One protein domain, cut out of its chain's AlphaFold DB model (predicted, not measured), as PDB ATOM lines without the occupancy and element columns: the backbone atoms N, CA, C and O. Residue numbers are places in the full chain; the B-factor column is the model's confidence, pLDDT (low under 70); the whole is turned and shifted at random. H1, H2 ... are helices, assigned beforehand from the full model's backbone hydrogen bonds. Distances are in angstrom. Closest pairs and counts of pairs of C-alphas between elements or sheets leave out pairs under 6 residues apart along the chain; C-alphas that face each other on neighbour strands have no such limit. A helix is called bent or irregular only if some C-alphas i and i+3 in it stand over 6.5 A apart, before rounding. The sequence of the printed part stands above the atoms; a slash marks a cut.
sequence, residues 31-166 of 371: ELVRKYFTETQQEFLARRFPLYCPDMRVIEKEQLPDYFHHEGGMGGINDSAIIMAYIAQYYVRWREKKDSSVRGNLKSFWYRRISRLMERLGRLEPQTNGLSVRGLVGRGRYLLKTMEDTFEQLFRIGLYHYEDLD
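This is residues 31 to 166 of the 371 residues of an uncharacterized protein of bacterium SCN 62-11 (UniProt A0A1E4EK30). Three longer helices cross at steep angles, with H4 in the middle: H6 packs across H4, and the first part of H5 packs on H6. Three short helices lie round this core, H1 and H2 together beside H4 and H3 at the first residues of H4, while the long link of residues 121 to 138 reaches away on the side far from H2. The printed part has 136 residues with six named helices, H1 to H6 in order along the chain, and no named strand; its class is all helix. It is compact, with a radius of gyration of the C-alphas of 14.7 A, and spans 42 by 38 by 25 A.

H1, residues 31 to 36, and H2, residues 39 to 46, are close but not clearly touching, with the closest C-alphas, those of Val 33 and Gln 42, 7.2 A apart. H1 is also close to but not clearly touching H4, residues 79 to 95, about perpendicular at 83 degrees; their closest C-alphas, Tyr 36 and Val 92, are 6.8 A apart. H2 and H4 are near each other, with 5 pairs of C-alphas within 10 A. H3, residues 61 to 68, only just touches H4, with 3 pairs of C-alphas within 8 A, about perpendicular at 88 degrees; the closest are Phe 68 and Ala 81, 6.5 A apart. H4 touches H6, residues 139 to 156, at a steep tilt of 51 degrees, the same way; the closest C-alphas are those of Met 84 and Thr 150, 6.0 A apart, and H6 touches H4 with residues 143 to 151 alone. H5, residues 106 to 120, touches H6 with residues 106 to 110 alone, at a steep tilt of 58 degrees, opposite ways; the closest C-alphas, Trp 110 and Leu 144, are 6.8 A apart. Among the pairs that are apart are H2 and H6, and H3 and H6. Every O i to N i+4 pair is within hydrogen-bond range in H1, H2, H4 and H6, against 9 of 11 in H5 and 1 of 4 in H3, where 3 of 5 O i to N i+3 pairs are within range.

H1 begins at C-alpha 31, (106.066, -84.873, 4.488), and is 8.7 A long from first to last C-alpha; H2 is 10.5 A and H3 10.7 A. H4 is 24.4 A long and begins at C-alpha 79, (80.068, -85.715, 6.884). H5 is 19.9 A long. H3 and H5 are irregular: C-alphas 62 and 65 are 7.0 A apart, and C-alphas 112 and 115 are 7.1 A apart. H6 is 25.5 A long and ends at C-alpha 156, (89.013, -69.015, 2.029).

The two C-alphas farthest apart, those of Glu 39 and Asn 129, are 44.2 A apart. The printed part has no cut. The links from H2 to H3 and from H5 to H6 are long, with 14 and 18 residues. The mean pLDDT of the printed part is 88.2, and residues 71 to 75 and 127 to 137 are under 70.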
ATOM      1  N   GLU A  31     105.298 -85.454   5.591       95.88
ATOM      2  CA  GLU A  31     106.066 -84.873   4.488       95.88
ATOM      3  C   GLU A  31     105.156 -84.163   3.476       95.88
ATOM      4  O   GLU A  31     105.395 -83.000   3.149       95.88
ATOM      5  N   LEU A  32     104.081 -84.818   3.023       95.88
ATOM      6  CA  LEU A  32     103.120 -84.223   2.087       95.88
ATOM      7  C   LEU A  32     102.423 -83.006   2.694       95.88
ATOM      8  O   LEU A  32     102.267 -81.986   2.023       95.88
ATOM      9  N   VAL A  33     102.051 -83.095   3.972       96.69
ATOM     10  CA  VAL A  33     101.421 -82.004   4.716       96.69
ATOM     11  C   VAL A  33     102.331 -80.774   4.749       96.69
ATOM     12  O   VAL A  33     101.898 -79.689   4.369       96.69
ATOM     13  N   ARG A  34     103.609 -80.946   5.113       96.69
ATOM     14  CA  ARG A  34     104.602 -79.854   5.122       96.69
ATOM     15  C   ARG A  34     104.892 -79.302   3.729       96.69
ATOM     16  O   ARG A  34     105.188 -78.121   3.590       96.69
ATOM     17  N   LYS A  35     104.833 -80.154   2.704       97.50
ATOM     18  CA  LYS A  35     105.122 -79.778   1.317       97.50
ATOM     19  C   LYS A  35     104.010 -78.945   0.676       97.50
ATOM     20  O   LYS A  35     104.315 -78.064  -0.123       97.50
ATOM     21  N   TYR A  36     102.743 -79.250   0.965       97.00
ATOM     22  CA  TYR A  36     101.603 -78.684   0.230       97.00
ATOM     23  C   TYR A  36     100.716 -77.731   1.030       97.00
ATOM     24  O   TYR A  36      99.894 -77.053   0.414       97.00
ATOM     25  N   PHE A  37     100.872 -77.653   2.353       97.75
ATOM     26  CA  PHE A  37     100.059 -76.786   3.203       97.75
ATOM     27  C   PHE A  37     100.933 -75.868   4.060       97.75
ATOM     28  O   PHE A  37     101.928 -76.300   4.642       97.75
ATOM     29  N   THR A  38     100.531 -74.604   4.190       96.94
ATOM     30  CA  THR A  38     101.135 -73.660   5.150       96.94
ATOM     31  C   THR A  38     100.786 -74.044   6.588       96.94
ATOM     32  O   THR A  38      99.810 -74.755   6.812       96.94
ATOM     33  N   GLU A  39     101.524 -73.553   7.587       96.69
ATOM     34  CA  GLU A  39     101.238 -73.845   9.003       96.69
ATOM     35  C   GLU A  39      99.793 -73.486   9.392       96.69
ATOM     36  O   GLU A  39      99.076 -74.310   9.955       96.69
ATOM     37  N   THR A  40      99.306 -72.312   8.978       95.94
ATOM     38  CA  THR A  40      97.919 -71.887   9.220       95.94
ATOM     39  C   THR A  40      96.894 -72.817   8.565       95.94
ATOM     40  O   THR A  40      95.858 -73.121   9.160       95.94
ATOM     41  N   GLN A  41      97.170 -73.308   7.352       97.19
ATOM     42  CA  GLN A  41      96.311 -74.297   6.694       97.19
ATOM     43  C   GLN A  41      96.348 -75.637   7.433       97.19
ATOM     44  O   GLN A  41      95.298 -76.235   7.641       97.19
ATOM     45  N   GLN A  42      97.522 -76.094   7.873       97.38
ATOM     46  CA  GLN A  42      97.669 -77.333   8.639       97.38
ATOM     47  C   GLN A  42      96.860 -77.282   9.939       97.38
ATOM     48  O   GLN A  42      96.080 -78.195  10.206       97.38
ATOM     49  N   GLU A  43      96.979 -76.194  10.703       96.44
ATOM     50  CA  GLU A  43      96.195 -75.979  11.923       96.44
ATOM     51  C   GLU A  43      94.690 -75.966  11.648       96.44
ATOM     52  O   GLU A  43      93.912 -76.573  12.389       96.44
ATOM     53  N   PHE A  44      94.263 -75.292  10.576       96.69
ATOM     54  CA  PHE A  44      92.861 -75.271  10.180       96.69
ATOM     55  C   PHE A  44      92.347 -76.676   9.851       96.69
ATOM     56  O   PHE A  44      91.298 -77.073  10.357       96.69
ATOM     57  N   LEU A  45      93.071 -77.431   9.018       96.94
ATOM     58  CA  LEU A  45      92.665 -78.764   8.569       96.94
ATOM     59  C   LEU A  45      92.633 -79.756   9.742       96.94
ATOM     60  O   LEU A  45      91.642 -80.466   9.905       96.94
ATOM     61  N   ALA A  46      93.652 -79.736  10.607       95.38
ATOM     62  CA  ALA A  46      93.753 -80.619  11.770       95.38
ATOM     63  C   ALA A  46      92.612 -80.426  12.788       95.38
ATOM     64  O   ALA A  46      92.243 -81.368  13.479       95.38
ATOM     65  N   ARG A  47      92.016 -79.226  12.860       94.31
ATOM     66  CA  ARG A  47      90.829 -78.949  13.695       94.31
ATOM     67  C   ARG A  47      89.509 -79.403  13.067       94.31
ATOM     68  O   ARG A  47      88.461 -79.283  13.698       94.31
ATOM     69  N   ARG A  48      89.506 -79.809  11.796       94.50
ATOM     70  CA  ARG A  48      88.279 -80.088  11.031       94.50
ATOM     71  C   ARG A  48      88.120 -81.549  10.655       94.50
ATOM     72  O   ARG A  48      86.985 -81.996  10.508       94.50
ATOM     73  N   PHE A  49      89.223 -82.268  10.494       94.19
ATOM     74  CA  PHE A  49      89.237 -83.706  10.261       94.19
ATOM     75  C   PHE A  49      90.585 -84.303  10.703       94.19
ATOM     76  O   PHE A  49      91.570 -83.567  10.816       94.19
ATOM     77  N   PRO A  50      90.672 -85.628  10.916       93.75
ATOM     78  CA  PRO A  50      91.942 -86.279  11.211       93.75
ATOM     79  C   PRO A  50      92.854 -86.206   9.991       93.75
ATOM     80  O   PRO A  50      92.661 -86.915   9.005       93.75
ATOM     81  N   LEU A  51      93.856 -85.333  10.062       93.31
ATOM     82  CA  LEU A  51      94.742 -85.043   8.934       93.31
ATOM     83  C   LEU A  51      95.450 -86.301   8.403       93.31
ATOM     84  O   LEU A  51      95.663 -86.425   7.202       93.31
ATOM     85  N   TYR A  52      95.742 -87.244   9.297       93.81
ATOM     86  CA  TYR A  52      96.410 -88.515   9.022       93.81
ATOM     87  C   TYR A  52      95.413 -89.683   8.931       93.81
ATOM     88  O   TYR A  52      95.663 -90.760   9.466       93.81
ATOM     89  N   CYS A  53      94.258 -89.476   8.296       93.44
ATOM     90  CA  CYS A  53      93.333 -90.566   7.987       93.44
ATOM     91  C   CYS A  53      93.779 -91.344   6.727       93.44
ATOM     92  O   CYS A  53      94.527 -90.803   5.894       93.44
ATOM     93  N   PRO A  54      93.282 -92.582   6.534       93.50
ATOM     94  CA  PRO A  54      93.473 -93.330   5.297       93.50
ATOM     95  C   PRO A  54      92.991 -92.572   4.058       93.50
ATOM     96  O   PRO A  54      92.265 -91.572   4.133       93.50
ATOM     97  N   ASP A  55      93.387 -93.061   2.886       92.88
ATOM     98  CA  ASP A  55      92.890 -92.532   1.621       92.88
ATOM     99  C   ASP A  55      91.367 -92.687   1.538       92.88
ATOM    100  O   ASP A  55      90.822 -93.793   1.575       92.88
ATOM    101  N   MET A  56      90.656 -91.578   1.370       93.62
ATOM    102  CA  MET A  56      89.198 -91.565   1.367       93.62
ATOM    103  C   MET A  56      88.595 -92.392   0.222       93.62
ATOM    104  O   MET A  56      87.411 -92.718   0.248       93.62
ATOM    105  N   ARG A  57      89.373 -92.755  -0.801       89.06
ATOM    106  CA  ARG A  57      88.907 -93.598  -1.913       89.06
ATOM    107  C   ARG A  57      88.941 -95.087  -1.603       89.06
ATOM    108  O   ARG A  57      88.251 -95.827  -2.298       89.06
ATOM    109  N   VAL A  58      89.698 -95.498  -0.587       89.69
ATOM    110  CA  VAL A  58      89.832 -96.904  -0.170       89.69
ATOM    111  C   VAL A  58      89.407 -97.146   1.276       89.69
ATOM    112  O   VAL A  58      89.249 -98.297   1.645       89.69
ATOM    113  N   ILE A  59      89.175 -96.096   2.076       91.25
ATOM    114  CA  ILE A  59      88.643 -96.245   3.437       91.25
ATOM    115  C   ILE A  59      87.292 -96.956   3.404       91.25
ATOM    116  O   ILE A  59      86.421 -96.570   2.618       91.25
ATOM    117  N   GLU A  60      87.110 -97.970   4.237       90.75
ATOM    118  CA  GLU A  60      85.860 -98.724   4.312       90.75
ATOM    119  C   GLU A  60      84.864 -98.088   5.285       90.75
ATOM    120  O   GLU A  60      85.215 -97.293   6.163       90.75
ATOM    121  N   LYS A  61      83.579 -98.416   5.116       91.00
ATOM    122  CA  LYS A  61      82.484 -97.849   5.916       91.00
ATOM    123  C   LYS A  61      82.680 -98.112   7.411       91.00
ATOM    124  O   LYS A  61      82.388 -97.243   8.232       91.00
ATOM    125  N   GLU A  62      83.177 -99.294   7.746       91.19
ATOM    126  CA  GLU A  62      83.395 -99.779   9.107       91.19
ATOM    127  C   GLU A  62      84.474 -98.974   9.838       91.19
ATOM    128  O   GLU A  62      84.437 -98.899  11.060       91.19
ATOM    129  N   GLN A  63      85.377 -98.320   9.100       90.75
ATOM    130  CA  GLN A  63      86.472 -97.517   9.651       90.75
ATOM    131  C   GLN A  63      86.058 -96.070   9.946       90.75
ATOM    132  O   GLN A  63      86.766 -95.340  10.632       90.75
ATOM    133  N   LEU A  64      84.918 -95.602   9.422       91.50
ATOM    134  CA  LEU A  64      84.493 -94.211   9.604       91.50
ATOM    135  C   LEU A  64      84.354 -93.777  11.072       91.50
ATOM    136  O   LEU A  64      84.721 -92.635  11.348       91.50
ATOM    137  N   PRO A  65      83.843 -94.602  12.011       90.94
ATOM    138  CA  PRO A  65      83.750 -94.215  13.418       90.94
ATOM    139  C   PRO A  65      85.106 -93.880  14.056       90.94
ATOM    140  O   PRO A  65      85.175 -92.966  14.879       90.94
ATOM    141  N   ASP A  66      86.180 -94.549  13.628       89.94
ATOM    142  CA  ASP A  66      87.526 -94.376  14.189       89.94
ATOM    143  C   ASP A  66      88.114 -92.996  13.865       89.94
ATOM    144  O   ASP A  66      88.886 -92.437  14.643       89.94
ATOM    145  N   TYR A  67      87.705 -92.411  12.735       89.94
ATOM    146  CA  TYR A  67      88.262 -91.158  12.222       89.94
ATOM    147  C   TYR A  67      87.260 -89.994  12.250       89.94
ATOM    148  O   TYR A  67      87.615 -88.858  12.539       89.94
ATOM    149  N   PHE A  68      85.990 -90.234  11.943       92.12
ATOM    150  CA  PHE A  68      85.045 -89.173  11.583       92.12
ATOM    151  C   PHE A  68      83.847 -89.076  12.527       92.12
ATOM    152  O   PHE A  68      82.758 -88.714  12.089       92.12
ATOM    153  N   HIS A  69      84.002 -89.377  13.814       86.19
ATOM    154  CA  HIS A  69      82.944 -89.134  14.797       86.19
ATOM    155  C   HIS A  69      82.816 -87.639  15.141       86.19
ATOM    156  O   HIS A  69      83.760 -86.859  15.009       86.19
ATOM    157  N   HIS A  70      81.629 -87.209  15.571       78.88
ATOM    158  CA  HIS A  70      81.476 -85.881  16.164       78.88
ATOM    159  C   HIS A  70      82.181 -85.814  17.525       78.88
ATOM    160  O   HIS A  70      81.997 -86.688  18.375       78.88
ATOM    161  N   GLU A  71      82.938 -84.742  17.761       67.31
ATOM    162  CA  GLU A  71      83.467 -84.439  19.091       67.31
ATOM    163  C   GLU A  71      82.307 -84.284  20.095       67.31
ATOM    164  O   GLU A  71      81.298 -83.640  19.804       67.31
ATOM    165  N   GLY A  72      82.440 -84.893  21.279       61.22
ATOM    166  CA  GLY A  72      81.442 -84.800  22.354       61.22
ATOM    167  C   GLY A  72      80.417 -85.940  22.429       61.22
ATOM    168  O   GLY A  72      79.419 -85.800  23.129       61.22
ATOM    169  N   GLY A  73      80.635 -87.065  21.739       50.69
ATOM    170  CA  GLY A  73      79.863 -88.297  21.968       50.69
ATOM    171  C   GLY A  73      78.442 -88.304  21.395       50.69
ATOM    172  O   GLY A  73      77.682 -89.235  21.660       50.69
ATOM    173  N   MET A  74      78.066 -87.316  20.575       53.72
ATOM    174  CA  MET A  74      76.885 -87.448  19.721       53.72
ATOM    175  C   MET A  74      77.183 -88.546  18.697       53.72
ATOM    176  O   MET A  74      78.025 -88.345  17.828       53.72
ATOM    177  N   GLY A  75      76.548 -89.716  18.841       56.38
ATOM    178  CA  GLY A  75      76.843 -90.969  18.125       56.38
ATOM    179  C   GLY A  75      76.611 -90.957  16.608       56.38
ATOM    180  O   GLY A  75      75.886 -91.795  16.082       56.38
ATOM    181  N   GLY A  76      77.214 -90.011  15.891       80.69
ATOM    182  CA  GLY A  76      77.072 -89.816  14.457       80.69
ATOM    183  C   GLY A  76      78.399 -89.508  13.766       80.69
ATOM    184  O   GLY A  76      79.350 -89.009  14.366       80.69
ATOM    185  N   ILE A  77      78.428 -89.807  12.470       89.88
ATOM    186  CA  ILE A  77      79.556 -89.539  11.578       89.88
ATOM    187  C   ILE A  77      79.468 -88.110  11.028       89.88
ATOM    188  O   ILE A  77      78.434 -87.709  10.488       89.88
ATOM    189  N   ASN A  78      80.576 -87.378  11.108       93.12
ATOM    190  CA  ASN A  78      80.748 -86.010  10.644       93.12
ATOM    191  C   ASN A  78      81.021 -85.961   9.131       93.12
ATOM    192  O   ASN A  78      82.155 -86.073   8.662       93.12
ATOM    193  N   ASP A  79      79.968 -85.736   8.348       94.19
ATOM    194  CA  ASP A  79      80.068 -85.715   6.884       94.19
ATOM    195  C   ASP A  79      80.920 -84.561   6.348       94.19
ATOM    196  O   ASP A  79      81.566 -84.698   5.312       94.19
ATOM    197  N   SER A  80      80.933 -83.425   7.053       94.75
ATOM    198  CA  SER A  80      81.762 -82.275   6.681       94.75
ATOM    199  C   SER A  80      83.246 -82.636   6.747       94.75
ATOM    200  O   SER A  80      83.994 -82.349   5.815       94.75
ATOM    201  N   ALA A  81      83.655 -83.354   7.799       95.69
ATOM    202  CA  ALA A  81      85.024 -83.837   7.955       95.69
ATOM    203  C   ALA A  81      85.413 -84.838   6.852       95.69
ATOM    204  O   ALA A  81      86.488 -84.706   6.271       95.69
ATOM    205  N   ILE A  82      84.520 -85.770   6.492       96.38
ATOM    206  CA  ILE A  82      84.729 -86.719   5.381       96.38
ATOM    207  C   ILE A  82      84.937 -85.980   4.054       96.38
ATOM    208  O   ILE A  82      85.887 -86.262   3.321       96.38
ATOM    209  N   ILE A  83      84.049 -85.032   3.727       97.31
ATOM    210  CA  ILE A  83      84.129 -84.276   2.469       97.31
ATOM    211  C   ILE A  83      85.400 -83.428   2.434       97.31
ATOM    212  O   ILE A  83      86.081 -83.388   1.409       97.31
ATOM    213  N   MET A  84      85.742 -82.774   3.546       97.69
ATOM    214  CA  MET A  84      86.938 -81.943   3.645       97.69
ATOM    215  C   MET A  84      88.216 -82.764   3.500       97.69
ATOM    216  O   MET A  84      89.075 -82.381   2.705       97.69
ATOM    217  N   ALA A  85      88.303 -83.912   4.180       97.50
ATOM    218  CA  ALA A  85      89.408 -84.848   4.025       97.50
ATOM    219  C   ALA A  85      89.559 -85.261   2.556       97.50
ATOM    220  O   ALA A  85      90.637 -85.119   1.983       97.50
ATOM    221  N   TYR A  86      88.466 -85.670   1.902       97.00
ATOM    222  CA  TYR A  86      88.511 -86.064   0.494       97.00
ATOM    223  C   TYR A  86      89.002 -84.935  -0.423       97.00
ATOM    224  O   TYR A  86      89.853 -85.173  -1.280       97.00
ATOM    225  N   ILE A  87      88.496 -83.706  -0.263       97.00
ATOM    226  CA  ILE A  87      88.905 -82.572  -1.108       97.00
ATOM    227  C   ILE A  87      90.378 -82.212  -0.867       97.00
ATOM    228  O   ILE A  87      91.096 -81.953  -1.832       97.00
ATOM    229  N   ALA A  88      90.856 -82.242   0.381       97.19
ATOM    230  CA  ALA A  88      92.261 -81.985   0.704       97.19
ATOM    231  C   ALA A  88      93.196 -83.046   0.092       97.19
ATOM    232  O   ALA A  88      94.199 -82.702  -0.535       97.19
ATOM    233  N   GLN A  89      92.840 -84.331   0.201       95.94
ATOM    234  CA  GLN A  89      93.581 -85.428  -0.431       95.94
ATOM    235  C   GLN A  89      93.567 -85.317  -1.965       95.94
ATOM    236  O   GLN A  89      94.606 -85.466  -2.610       95.94
ATOM    237  N   TYR A  90      92.410 -84.992  -2.554       95.25
ATOM    238  CA  TYR A  90      92.268 -84.760  -3.993       95.25
ATOM    239  C   TYR A  90      93.146 -83.599  -4.478       95.25
ATOM    240  O   TYR A  90      93.822 -83.733  -5.497       95.25
ATOM    241  N   TYR A  91      93.192 -82.488  -3.736       96.19
ATOM    242  CA  TYR A  91      94.057 -81.351  -4.053       96.19
ATOM    243  C   TYR A  91      95.536 -81.758  -4.087       96.19
ATOM    244  O   TYR A  91      96.217 -81.496  -5.078       96.19
ATOM    245  N   VAL A  92      96.025 -82.460  -3.058       96.25
ATOM    246  CA  VAL A  92      97.419 -82.943  -3.017       96.25
ATOM    247  C   VAL A  92      97.724 -83.844  -4.211       96.25
ATOM    248  O   VAL A  92      98.745 -83.671  -4.870       96.25
ATOM    249  N   ARG A  93      96.812 -84.747  -4.576       93.88
ATOM    250  CA  ARG A  93      97.008 -85.613  -5.746       93.88
ATOM    251  C   ARG A  93      97.008 -84.892  -7.066       93.88
ATOM    252  O   ARG A  93      97.800 -85.237  -7.941       93.88
ATOM    253  N   TRP A  94      96.141 -83.902  -7.216       93.94
ATOM    254  CA  TRP A  94      96.158 -83.033  -8.378       93.94
ATOM    255  C   TRP A  94      97.510 -82.307  -8.491       93.94
ATOM    256  O   TRP A  94      98.125 -82.328  -9.559       93.94
ATOM    257  N   ARG A  95      98.054 -81.784  -7.379       94.75
ATOM    258  CA  ARG A  95      99.406 -81.188  -7.335       94.75
ATOM    259  C   ARG A  95     100.507 -82.192  -7.689       94.75
ATOM    260  O   ARG A  95     101.456 -81.837  -8.383       94.75
ATOM    261  N   GLU A  96     100.364 -83.445  -7.263       93.88
ATOM    262  CA  GLU A  96     101.261 -84.555  -7.617       93.88
ATOM    263  C   GLU A  96     101.046 -85.106  -9.035       93.88
ATOM    264  O   GLU A  96     101.739 -86.041  -9.433       93.88
ATOM    265  N   LYS A  97     100.110 -84.541  -9.814       91.56
ATOM    266  CA  LYS A  97      99.710 -85.020 -11.151       91.56
ATOM    267  C   LYS A  97      99.195 -86.466 -11.160       91.56
ATOM    268  O   LYS A  97      99.211 -87.127 -12.195       91.56
ATOM    269  N   LYS A  98      98.722 -86.945 -10.007       88.69
ATOM    270  CA  LYS A  98      98.114 -88.269  -9.812       88.69
ATOM    271  C   LYS A  98      96.603 -88.271 -10.038       88.69
ATOM    272  O   LYS A  98      96.006 -89.334 -10.174       88.69
ATOM    273  N   ASP A  99      95.990 -87.092 -10.049       88.56
ATOM    274  CA  ASP A  99      94.590 -86.878 -10.403       88.56
ATOM    275  C   ASP A  99      94.476 -85.740 -11.426       88.56
ATOM    276  O   ASP A  99      95.253 -84.784 -11.424       88.56
ATOM    277  N   SER A 100      93.491 -85.848 -12.317       89.00
ATOM    278  CA  SER A 100      93.112 -84.757 -13.218       89.00
ATOM    279  C   SER A 100      92.369 -83.665 -12.456       89.00
ATOM    280  O   SER A 100      91.741 -83.937 -11.432       89.00
ATOM    281  N   SER A 101      92.412 -82.438 -12.980       89.00
ATOM    282  CA  SER A 101      91.575 -81.329 -12.519       89.00
ATOM    283  C   SER A 101      90.083 -81.666 -12.628       89.00
ATOM    284  O   SER A 101      89.682 -82.639 -13.277       89.00
ATOM    285  N   VAL A 102      89.231 -80.858 -11.994       89.31
ATOM    286  CA  VAL A 102      87.787 -81.096 -11.979       89.31
ATOM    287  C   VAL A 102      87.228 -81.014 -13.393       89.31
ATOM    288  O   VAL A 102      86.510 -81.924 -13.795       89.31
ATOM    289  N   ARG A 103      87.540 -79.969 -14.171       88.31
ATOM    290  CA  ARG A 103      86.957 -79.709 -15.504       88.31
ATOM    291  C   ARG A 103      85.430 -79.725 -15.474       88.31
ATOM    292  O   ARG A 103      84.790 -80.712 -15.848       88.31
ATOM    293  N   GLY A 104      84.838 -78.674 -14.927       91.06
ATOM    294  CA  GLY A 104      83.388 -78.543 -14.782       91.06
ATOM    295  C   GLY A 104      83.027 -77.652 -13.604       91.06
ATOM    296  O   GLY A 104      83.890 -77.048 -12.996       91.06
ATOM    297  N   ASN A 105      81.754 -77.573 -13.241       91.94
ATOM    298  CA  ASN A 105      81.339 -76.830 -12.043       91.94
ATOM    299  C   ASN A 105      81.356 -77.733 -10.789       91.94
ATOM    300  O   ASN A 105      81.560 -78.949 -10.883       91.94
ATOM    301  N   LEU A 106      81.075 -77.166  -9.610       92.44
ATOM    302  CA  LEU A 106      81.019 -77.923  -8.349       92.44
ATOM    303  C   LEU A 106      80.020 -79.092  -8.377       92.44
ATOM    304  O   LEU A 106      80.278 -80.136  -7.782       92.44
ATOM    305  N   LYS A 107      78.916 -78.991  -9.126       89.75
ATOM    306  CA  LYS A 107      77.970 -80.111  -9.284       89.75
ATOM    307  C   LYS A 107      78.582 -81.236 -10.113       89.75
ATOM    308  O   LYS A 107      78.387 -82.407  -9.808       89.75
ATOM    309  N   SER A 108      79.371 -80.910 -11.134       89.44
ATOM    310  CA  SER A 108      80.130 -81.916 -11.880       89.44
ATOM    311  C   SER A 108      81.140 -82.640 -10.981       89.44
ATOM    312  O   SER A 108      81.369 -83.832 -11.178       89.44
ATOM    313  N   PHE A 109      81.743 -81.955 -10.002       92.25
ATOM    314  CA  PHE A 109      82.593 -82.598  -8.991       92.25
ATOM    315  C   PHE A 109      81.784 -83.514  -8.067       92.25
ATOM    316  O   PHE A 109      82.154 -84.673  -7.878       92.25
ATOM    317  N   TRP A 110      80.636 -83.035  -7.577       91.88
ATOM    318  CA  TRP A 110      79.695 -83.832  -6.791       91.88
ATOM    319  C   TRP A 110      79.352 -85.158  -7.479       91.88
ATOM    320  O   TRP A 110      79.534 -86.227  -6.899       91.88
ATOM    321  N   TYR A 111      78.922 -85.114  -8.740       86.44
ATOM    322  CA  TYR A 111      78.495 -86.312  -9.465       86.44
ATOM    323  C   TYR A 111      79.624 -87.285  -9.790       86.44
ATOM    324  O   TYR A 111      79.425 -88.495  -9.775       86.44
ATOM    325  N   ARG A 112      80.819 -86.775 -10.098       86.69
ATOM    326  CA  ARG A 112      81.939 -87.633 -10.507       86.69
ATOM    327  C   ARG A 112      82.714 -88.211  -9.329       86.69
ATOM    328  O   ARG A 112      83.331 -89.262  -9.487       86.69
ATOM    329  N   ARG A 113      82.725 -87.518  -8.188       90.19
ATOM    330  CA  ARG A 113      83.622 -87.817  -7.066       90.19
ATOM    331  C   ARG A 113      82.864 -88.033  -5.756       90.19
ATOM    332  O   ARG A 113      82.861 -89.147  -5.242       90.19
ATOM    333  N   ILE A 114      82.194 -87.003  -5.238       92.69
ATOM    334  CA  ILE A 114      81.664 -87.021  -3.862       92.69
ATOM    335  C   ILE A 114      80.439 -87.925  -3.697       92.69
ATOM    336  O   ILE A 114      80.381 -88.680  -2.737       92.69
ATOM    337  N   SER A 115      79.467 -87.881  -4.608       90.31
ATOM    338  CA  SER A 115      78.245 -88.701  -4.505       90.31
ATOM    339  C   SER A 115      78.567 -90.193  -4.415       90.31
ATOM    340  O   SER A 115      78.141 -90.848  -3.472       90.31
ATOM    341  N   ARG A 116      79.416 -90.697  -5.316       87.50
ATOM    342  CA  ARG A 116      79.871 -92.097  -5.315       87.50
ATOM    343  C   ARG A 116      80.657 -92.469  -4.063       87.50
ATOM    344  O   ARG A 116      80.486 -93.566  -3.541       87.50
ATOM    345  N   LEU A 117      81.514 -91.568  -3.574       91.88
ATOM    346  CA  LEU A 117      82.187 -91.753  -2.289       91.88
ATOM    347  C   LEU A 117      81.154 -91.932  -1.171       91.88
ATOM    348  O   LEU A 117      81.249 -92.873  -0.391       91.88
ATOM    349  N   MET A 118      80.154 -91.054  -1.114       93.06
ATOM    350  CA  MET A 118      79.121 -91.087  -0.083       93.06
ATOM    351  C   MET A 118      78.217 -92.314  -0.188       93.06
ATOM    352  O   MET A 118      77.828 -92.851   0.843       93.06
ATOM    353  N   GLU A 119      77.914 -92.785  -1.397       90.25
ATOM    354  CA  GLU A 119      77.187 -94.039  -1.624       90.25
ATOM    355  C   GLU A 119      77.985 -95.245  -1.119       90.25
ATOM    356  O   GLU A 119      77.473 -96.029  -0.321       90.25
ATOM    357  N   ARG A 120      79.267 -95.349  -1.498       90.38
ATOM    358  CA  ARG A 120      80.170 -96.426  -1.053       90.38
ATOM    359  C   ARG A 120      80.289 -96.483   0.470       90.38
ATOM    360  O   ARG A 120      80.270 -97.554   1.059       90.38
ATOM    361  N   LEU A 121      80.360 -95.317   1.106       90.75
ATOM    362  CA  LEU A 121      80.438 -95.169   2.558       90.75
ATOM    363  C   LEU A 121      79.079 -95.324   3.271       90.75
ATOM    364  O   LEU A 121      78.988 -95.124   4.483       90.75
ATOM    365  N   GLY A 122      77.997 -95.637   2.548       89.50
ATOM    366  CA  GLY A 122      76.652 -95.791   3.110       89.50
ATOM    367  C   GLY A 122      76.075 -94.505   3.713       89.50
ATOM    368  O   GLY A 122      75.248 -94.563   4.621       89.50
ATOM    369  N   ARG A 123      76.541 -93.335   3.257       90.06
ATOM    370  CA  ARG A 123      76.101 -91.994   3.695       90.06
ATOM    371  C   ARG A 123      75.055 -91.373   2.768       90.06
ATOM    372  O   ARG A 123      74.422 -90.381   3.149       90.06
ATOM    373  N   LEU A 124      74.901 -91.942   1.574       88.94
ATOM    374  CA  LEU A 124      73.942 -91.575   0.541       88.94
ATOM    375  C   LEU A 124      73.348 -92.856  -0.059       88.94
ATOM    376  O   LEU A 124      74.073 -93.814  -0.300       88.94
ATOM    377  N   GLU A 125      72.038 -92.882  -0.287       81.38
ATOM    378  CA  GLU A 125      71.401 -94.004  -0.983       81.38
ATOM    379  C   GLU A 125      71.741 -93.966  -2.482       81.38
ATOM    380  O   GLU A 125      71.729 -92.875  -3.064       81.38
ATOM    381  N   PRO A 126      72.008 -95.121  -3.121       72.50
ATOM    382  CA  PRO A 126      72.273 -95.180  -4.554       72.50
ATOM    383  C   PRO A 126      71.114 -94.586  -5.358       72.50
ATOM    384  O   PRO A 126      69.970 -95.032  -5.244       72.50
ATOM    385  N   GLN A 127      71.390 -93.584  -6.193       65.44
ATOM    386  CA  GLN A 127      70.337 -92.980  -7.010       65.44
ATOM    387  C   GLN A 127      69.965 -93.885  -8.194       65.44
ATOM    388  O   GLN A 127      70.717 -94.004  -9.158       65.44
ATOM    389  N   THR A 128      68.771 -94.481  -8.162       53.16
ATOM    390  CA  THR A 128      68.257 -95.358  -9.231       53.16
ATOM    391  C   THR A 128      67.786 -94.605 -10.486       53.16
ATOM    392  O   THR A 128      67.778 -95.190 -11.564       53.16
ATOM    393  N   ASN A 129      67.468 -93.303 -10.391       47.16
ATOM    394  CA  ASN A 129      66.808 -92.526 -11.462       47.16
ATOM    395  C   ASN A 129      67.629 -91.351 -12.043       47.16
ATOM    396  O   ASN A 129      67.078 -90.326 -12.447       47.16
ATOM    397  N   GLY A 130      68.950 -91.504 -12.144       50.50
ATOM    398  CA  GLY A 130      69.803 -90.586 -12.908       50.50
ATOM    399  C   GLY A 130      70.181 -89.265 -12.212       50.50
ATOM    400  O   GLY A 130      69.578 -88.808 -11.245       50.50
ATOM    401  N   LEU A 131      71.248 -88.648 -12.734       51.97
ATOM    402  CA  LEU A 131      72.038 -87.564 -12.129       51.97
ATOM    403  C   LEU A 131      71.386 -86.172 -12.283       51.97
ATOM    404  O   LEU A 131      71.951 -85.296 -12.939       51.97
ATOM    405  N   SER A 132      70.206 -85.929 -11.705       52.56
ATOM    406  CA  SER A 132      69.597 -84.583 -11.728       52.56
ATOM    407  C   SER A 132      69.606 -83.903 -10.354       52.56
ATOM    408  O   SER A 132      69.196 -84.477  -9.349       52.56
ATOM    409  N   VAL A 133      70.048 -82.638 -10.293       52.06
ATOM    410  CA  VAL A 133      70.064 -81.848  -9.038       52.06
ATOM    411  C   VAL A 133      68.637 -81.580  -8.558       52.06
ATOM    412  O   VAL A 133      68.396 -81.482  -7.359       52.06
ATOM    413  N   ARG A 134      67.679 -81.498  -9.492       48.00
ATOM    414  CA  ARG A 134      66.254 -81.325  -9.181       48.00
ATOM    415  C   ARG A 134      65.661 -82.546  -8.463       48.00
ATOM    416  O   ARG A 134      64.705 -82.373  -7.722       48.00
ATOM    417  N   GLY A 135      66.261 -83.729  -8.626       51.53
ATOM    418  CA  GLY A 135      65.889 -84.961  -7.924       51.53
ATOM    419  C   GLY A 135      66.603 -85.183  -6.586       51.53
ATOM    420  O   GLY A 135      66.306 -86.160  -5.904       51.53
ATOM    421  N   LEU A 136      67.538 -84.311  -6.177       62.31
ATOM    422  CA  LEU A 136      68.161 -84.406  -4.852       62.31
ATOM    423  C   LEU A 136      67.179 -83.903  -3.785       62.31
ATOM    424  O   LEU A 136      66.941 -82.695  -3.643       62.31
ATOM    425  N   VAL A 137      66.638 -84.842  -3.014       67.38
ATOM    426  CA  VAL A 137      65.760 -84.591  -1.866       67.38
ATOM    427  C   VAL A 137      66.487 -84.982  -0.576       67.38
ATOM    428  O   VAL A 137      67.392 -85.820  -0.590       67.38
ATOM    429  N   GLY A 138      66.140 -84.330   0.536       80.38
ATOM    430  CA  GLY A 138      66.660 -84.645   1.868       80.38
ATOM    431  C   GLY A 138      68.190 -84.687   1.936       80.38
ATOM    432  O   GLY A 138      68.874 -83.677   1.752       80.38
ATOM    433  N   ARG A 139      68.726 -85.883   2.188       85.69
ATOM    434  CA  ARG A 139      70.140 -86.139   2.480       85.69
ATOM    435  C   ARG A 139      71.103 -85.722   1.368       85.69
ATOM    436  O   ARG A 139      72.144 -85.131   1.654       85.69
ATOM    437  N   GLY A 140      70.759 -85.983   0.108       86.62
ATOM    438  CA  GLY A 140      71.616 -85.628  -1.026       86.62
ATOM    439  C   GLY A 140      71.799 -84.114  -1.170       86.62
ATOM    440  O   GLY A 140      72.899 -83.646  -1.451       86.62
ATOM    441  N   ARG A 141      70.744 -83.332  -0.899       86.06
ATOM    442  CA  ARG A 141      70.808 -81.862  -0.912       86.06
ATOM    443  C   ARG A 141      71.675 -81.328   0.226       86.06
ATOM    444  O   ARG A 141      72.471 -80.422  -0.008       86.06
ATOM    445  N   TYR A 142      71.548 -81.908   1.421       90.88
ATOM    446  CA  TYR A 142      72.417 -81.591   2.554       90.88
ATOM    447  C   TYR A 142      73.892 -81.831   2.205       90.88
ATOM    448  O   TYR A 142      74.694 -80.914   2.326       90.88
ATOM    449  N   LEU A 143      74.247 -83.017   1.702       92.62
ATOM    450  CA  LEU A 143      75.641 -83.354   1.389       92.62
ATOM    451  C   LEU A 143      76.219 -82.500   0.253       92.62
ATOM    452  O   LEU A 143      77.372 -82.079   0.341       92.62
ATOM    453  N   LEU A 144      75.426 -82.201  -0.783       92.00
ATOM    454  CA  LEU A 144      75.833 -81.275  -1.840       92.00
ATOM    455  C   LEU A 144      76.139 -79.888  -1.260       92.00
ATOM    456  O   LEU A 144      77.188 -79.323  -1.556       92.00
ATOM    457  N   LYS A 145      75.258 -79.366  -0.398       91.75
ATOM    458  CA  LYS A 145      75.463 -78.074   0.265       91.75
ATOM    459  C   LYS A 145      76.705 -78.089   1.159       91.75
ATOM    460  O   LYS A 145      77.507 -77.163   1.081       91.75
ATOM    461  N   THR A 146      76.902 -79.154   1.938       94.88
ATOM    462  CA  THR A 146      78.099 -79.353   2.768       94.88
ATOM    463  C   THR A 146      79.366 -79.369   1.917       94.88
ATOM    464  O   THR A 146      80.367 -78.767   2.298       94.88
ATOM    465  N   MET A 147      79.336 -79.999   0.739       96.00
ATOM    466  CA  MET A 147      80.458 -79.975  -0.197       96.00
ATOM    467  C   MET A 147      80.722 -78.565  -0.734       96.00
ATOM    468  O   MET A 147      81.872 -78.137  -0.719       96.00
ATOM    469  N   GLU A 148      79.697 -77.829  -1.167       94.69
ATOM    470  CA  GLU A 148      79.857 -76.437  -1.617       94.69
ATOM    471  C   GLU A 148      80.456 -75.550  -0.509       94.69
ATOM    472  O   GLU A 148      81.415 -74.820  -0.761       94.69
ATOM    473  N   ASP A 149      79.966 -75.679   0.729       95.38
ATOM    474  CA  ASP A 149      80.494 -74.959   1.897       95.38
ATOM    475  C   ASP A 149      81.929 -75.372   2.246       95.38
ATOM    476  O   ASP A 149      82.713 -74.563   2.743       95.38
ATOM    477  N   THR A 150      82.291 -76.632   2.008       96.56
ATOM    478  CA  THR A 150      83.653 -77.130   2.225       96.56
ATOM    479  C   THR A 150      84.611 -76.570   1.180       96.56
ATOM    480  O   THR A 150      85.699 -76.126   1.539       96.56
ATOM    481  N   PHE A 151      84.201 -76.526  -0.093       96.69
ATOM    482  CA  PHE A 151      84.989 -75.872  -1.139       96.69
ATOM    483  C   PHE A 151      85.233 -74.401  -0.794       96.69
ATOM    484  O   PHE A 151      86.368 -73.938  -0.816       96.69
ATOM    485  N   GLU A 152      84.184 -73.676  -0.401       95.94
ATOM    486  CA  GLU A 152      84.323 -72.285   0.029       95.94
ATOM    487  C   GLU A 152      85.290 -72.135   1.216       95.94
ATOM    488  O   GLU A 152      86.149 -71.259   1.201       95.94
ATOM    489  N   GLN A 153      85.186 -72.979   2.246       96.38
ATOM    490  CA  GLN A 153      86.084 -72.908   3.404       96.38
ATOM    491  C   GLN A 153      87.551 -73.129   3.025       96.38
ATOM    492  O   GLN A 153      88.413 -72.398   3.506       96.38
ATOM    493  N   LEU A 154      87.829 -74.106   2.159       96.94
ATOM    494  CA  LEU A 154      89.186 -74.407   1.703       96.94
ATOM    495  C   LEU A 154      89.739 -73.314   0.775       96.94
ATOM    496  O   LEU A 154      90.898 -72.929   0.905       96.94
ATOM    497  N   PHE A 155      88.902 -72.752  -0.098       97.12
ATOM    498  CA  PHE A 155      89.247 -71.560  -0.873       97.12
ATOM    499  C   PHE A 155      89.632 -70.399   0.055       97.12
ATOM    500  O   PHE A 155      90.684 -69.791  -0.105       97.12
ATOM    501  N   ARG A 156      88.829 -70.141   1.096       96.06
ATOM    502  CA  ARG A 156      89.013 -69.015   2.029       96.06
ATOM    503  C   ARG A 156      90.289 -69.069   2.871       96.06
ATOM    504  O   ARG A 156      90.712 -68.025   3.351       96.06
ATOM    505  N   ILE A 157      90.894 -70.244   3.049       95.69
ATOM    506  CA  ILE A 157      92.217 -70.394   3.689       95.69
ATOM    507  C   ILE A 157      93.371 -70.370   2.671       95.69
ATOM    508  O   ILE A 157      94.507 -70.697   3.011       95.69
ATOM    509  N   GLY A 158      93.081 -70.046   1.409       95.62
ATOM    510  CA  GLY A 158      94.059 -69.965   0.328       95.62
ATOM    511  C   GLY A 158      94.586 -71.318  -0.120       95.62
ATOM    512  O   GLY A 158      95.733 -71.404  -0.553       95.62
ATOM    513  N   LEU A 159      93.799 -72.392   0.029       95.69
ATOM    514  CA  LEU A 159      94.263 -73.711  -0.391       95.69
ATOM    515  C   LEU A 159      94.408 -73.806  -1.916       95.69
ATOM    516  O   LEU A 159      95.329 -74.450  -2.406       95.69
ATOM    517  N   TYR A 160      93.491 -73.183  -2.652       95.31
ATOM    518  CA  TYR A 160      93.481 -73.112  -4.111       95.31
ATOM    519  C   TYR A 160      92.669 -71.901  -4.569       95.31
ATOM    520  O   TYR A 160      91.795 -71.430  -3.836       95.31
ATOM    521  N   HIS A 161      92.883 -71.480  -5.812       95.44
ATOM    522  CA  HIS A 161      91.894 -70.744  -6.597       95.44
ATOM    523  C   HIS A 161      91.002 -71.728  -7.365       95.44
ATOM    524  O   HIS A 161      91.403 -72.850  -7.674       95.44
ATOM    525  N   TYR A 162      89.758 -71.361  -7.674       95.38
ATOM    526  CA  TYR A 162      88.828 -72.278  -8.350       95.38
ATOM    527  C   TYR A 162      89.313 -72.672  -9.749       95.38
ATOM    528  O   TYR A 162      89.121 -73.809 -10.189       95.38
ATOM    529  N   GLU A 163      89.974 -71.749 -10.436       92.00
ATOM    530  CA  GLU A 163      90.617 -71.994 -11.726       92.00
ATOM    531  C   GLU A 163      91.791 -72.982 -11.660       92.00
ATOM    532  O   GLU A 163      91.993 -73.704 -12.632       92.00
ATOM    533  N   ASP A 164      92.509 -73.091 -10.533       91.38
ATOM    534  CA  ASP A 164      93.586 -74.081 -10.369       91.38
ATOM    535  C   ASP A 164      93.040 -75.497 -10.592       91.38
ATOM    536  O   ASP A 164      93.672 -76.359 -11.198       91.38
ATOM    537  N   LEU A 165      91.807 -75.721 -10.138       92.75
ATOM    538  CA  LEU A 165      91.111 -76.993 -10.236       92.75
ATOM    539  C   LEU A 165      90.238 -77.114 -11.496       92.75
ATOM    540  O   LEU A 165      89.478 -78.078 -11.599       92.75
ATOM    541  N   ASP A 166      90.324 -76.189 -12.458       92.94
ATOM    542  CA  ASP A 166      89.413 -76.090 -13.611       92.94
ATOM    543  C   ASP A 166      87.923 -76.104 -13.195       92.94
ATOM    544  O   ASP A 166      87.084 -76.763 -13.831       92.94
TER     545      ASP A 166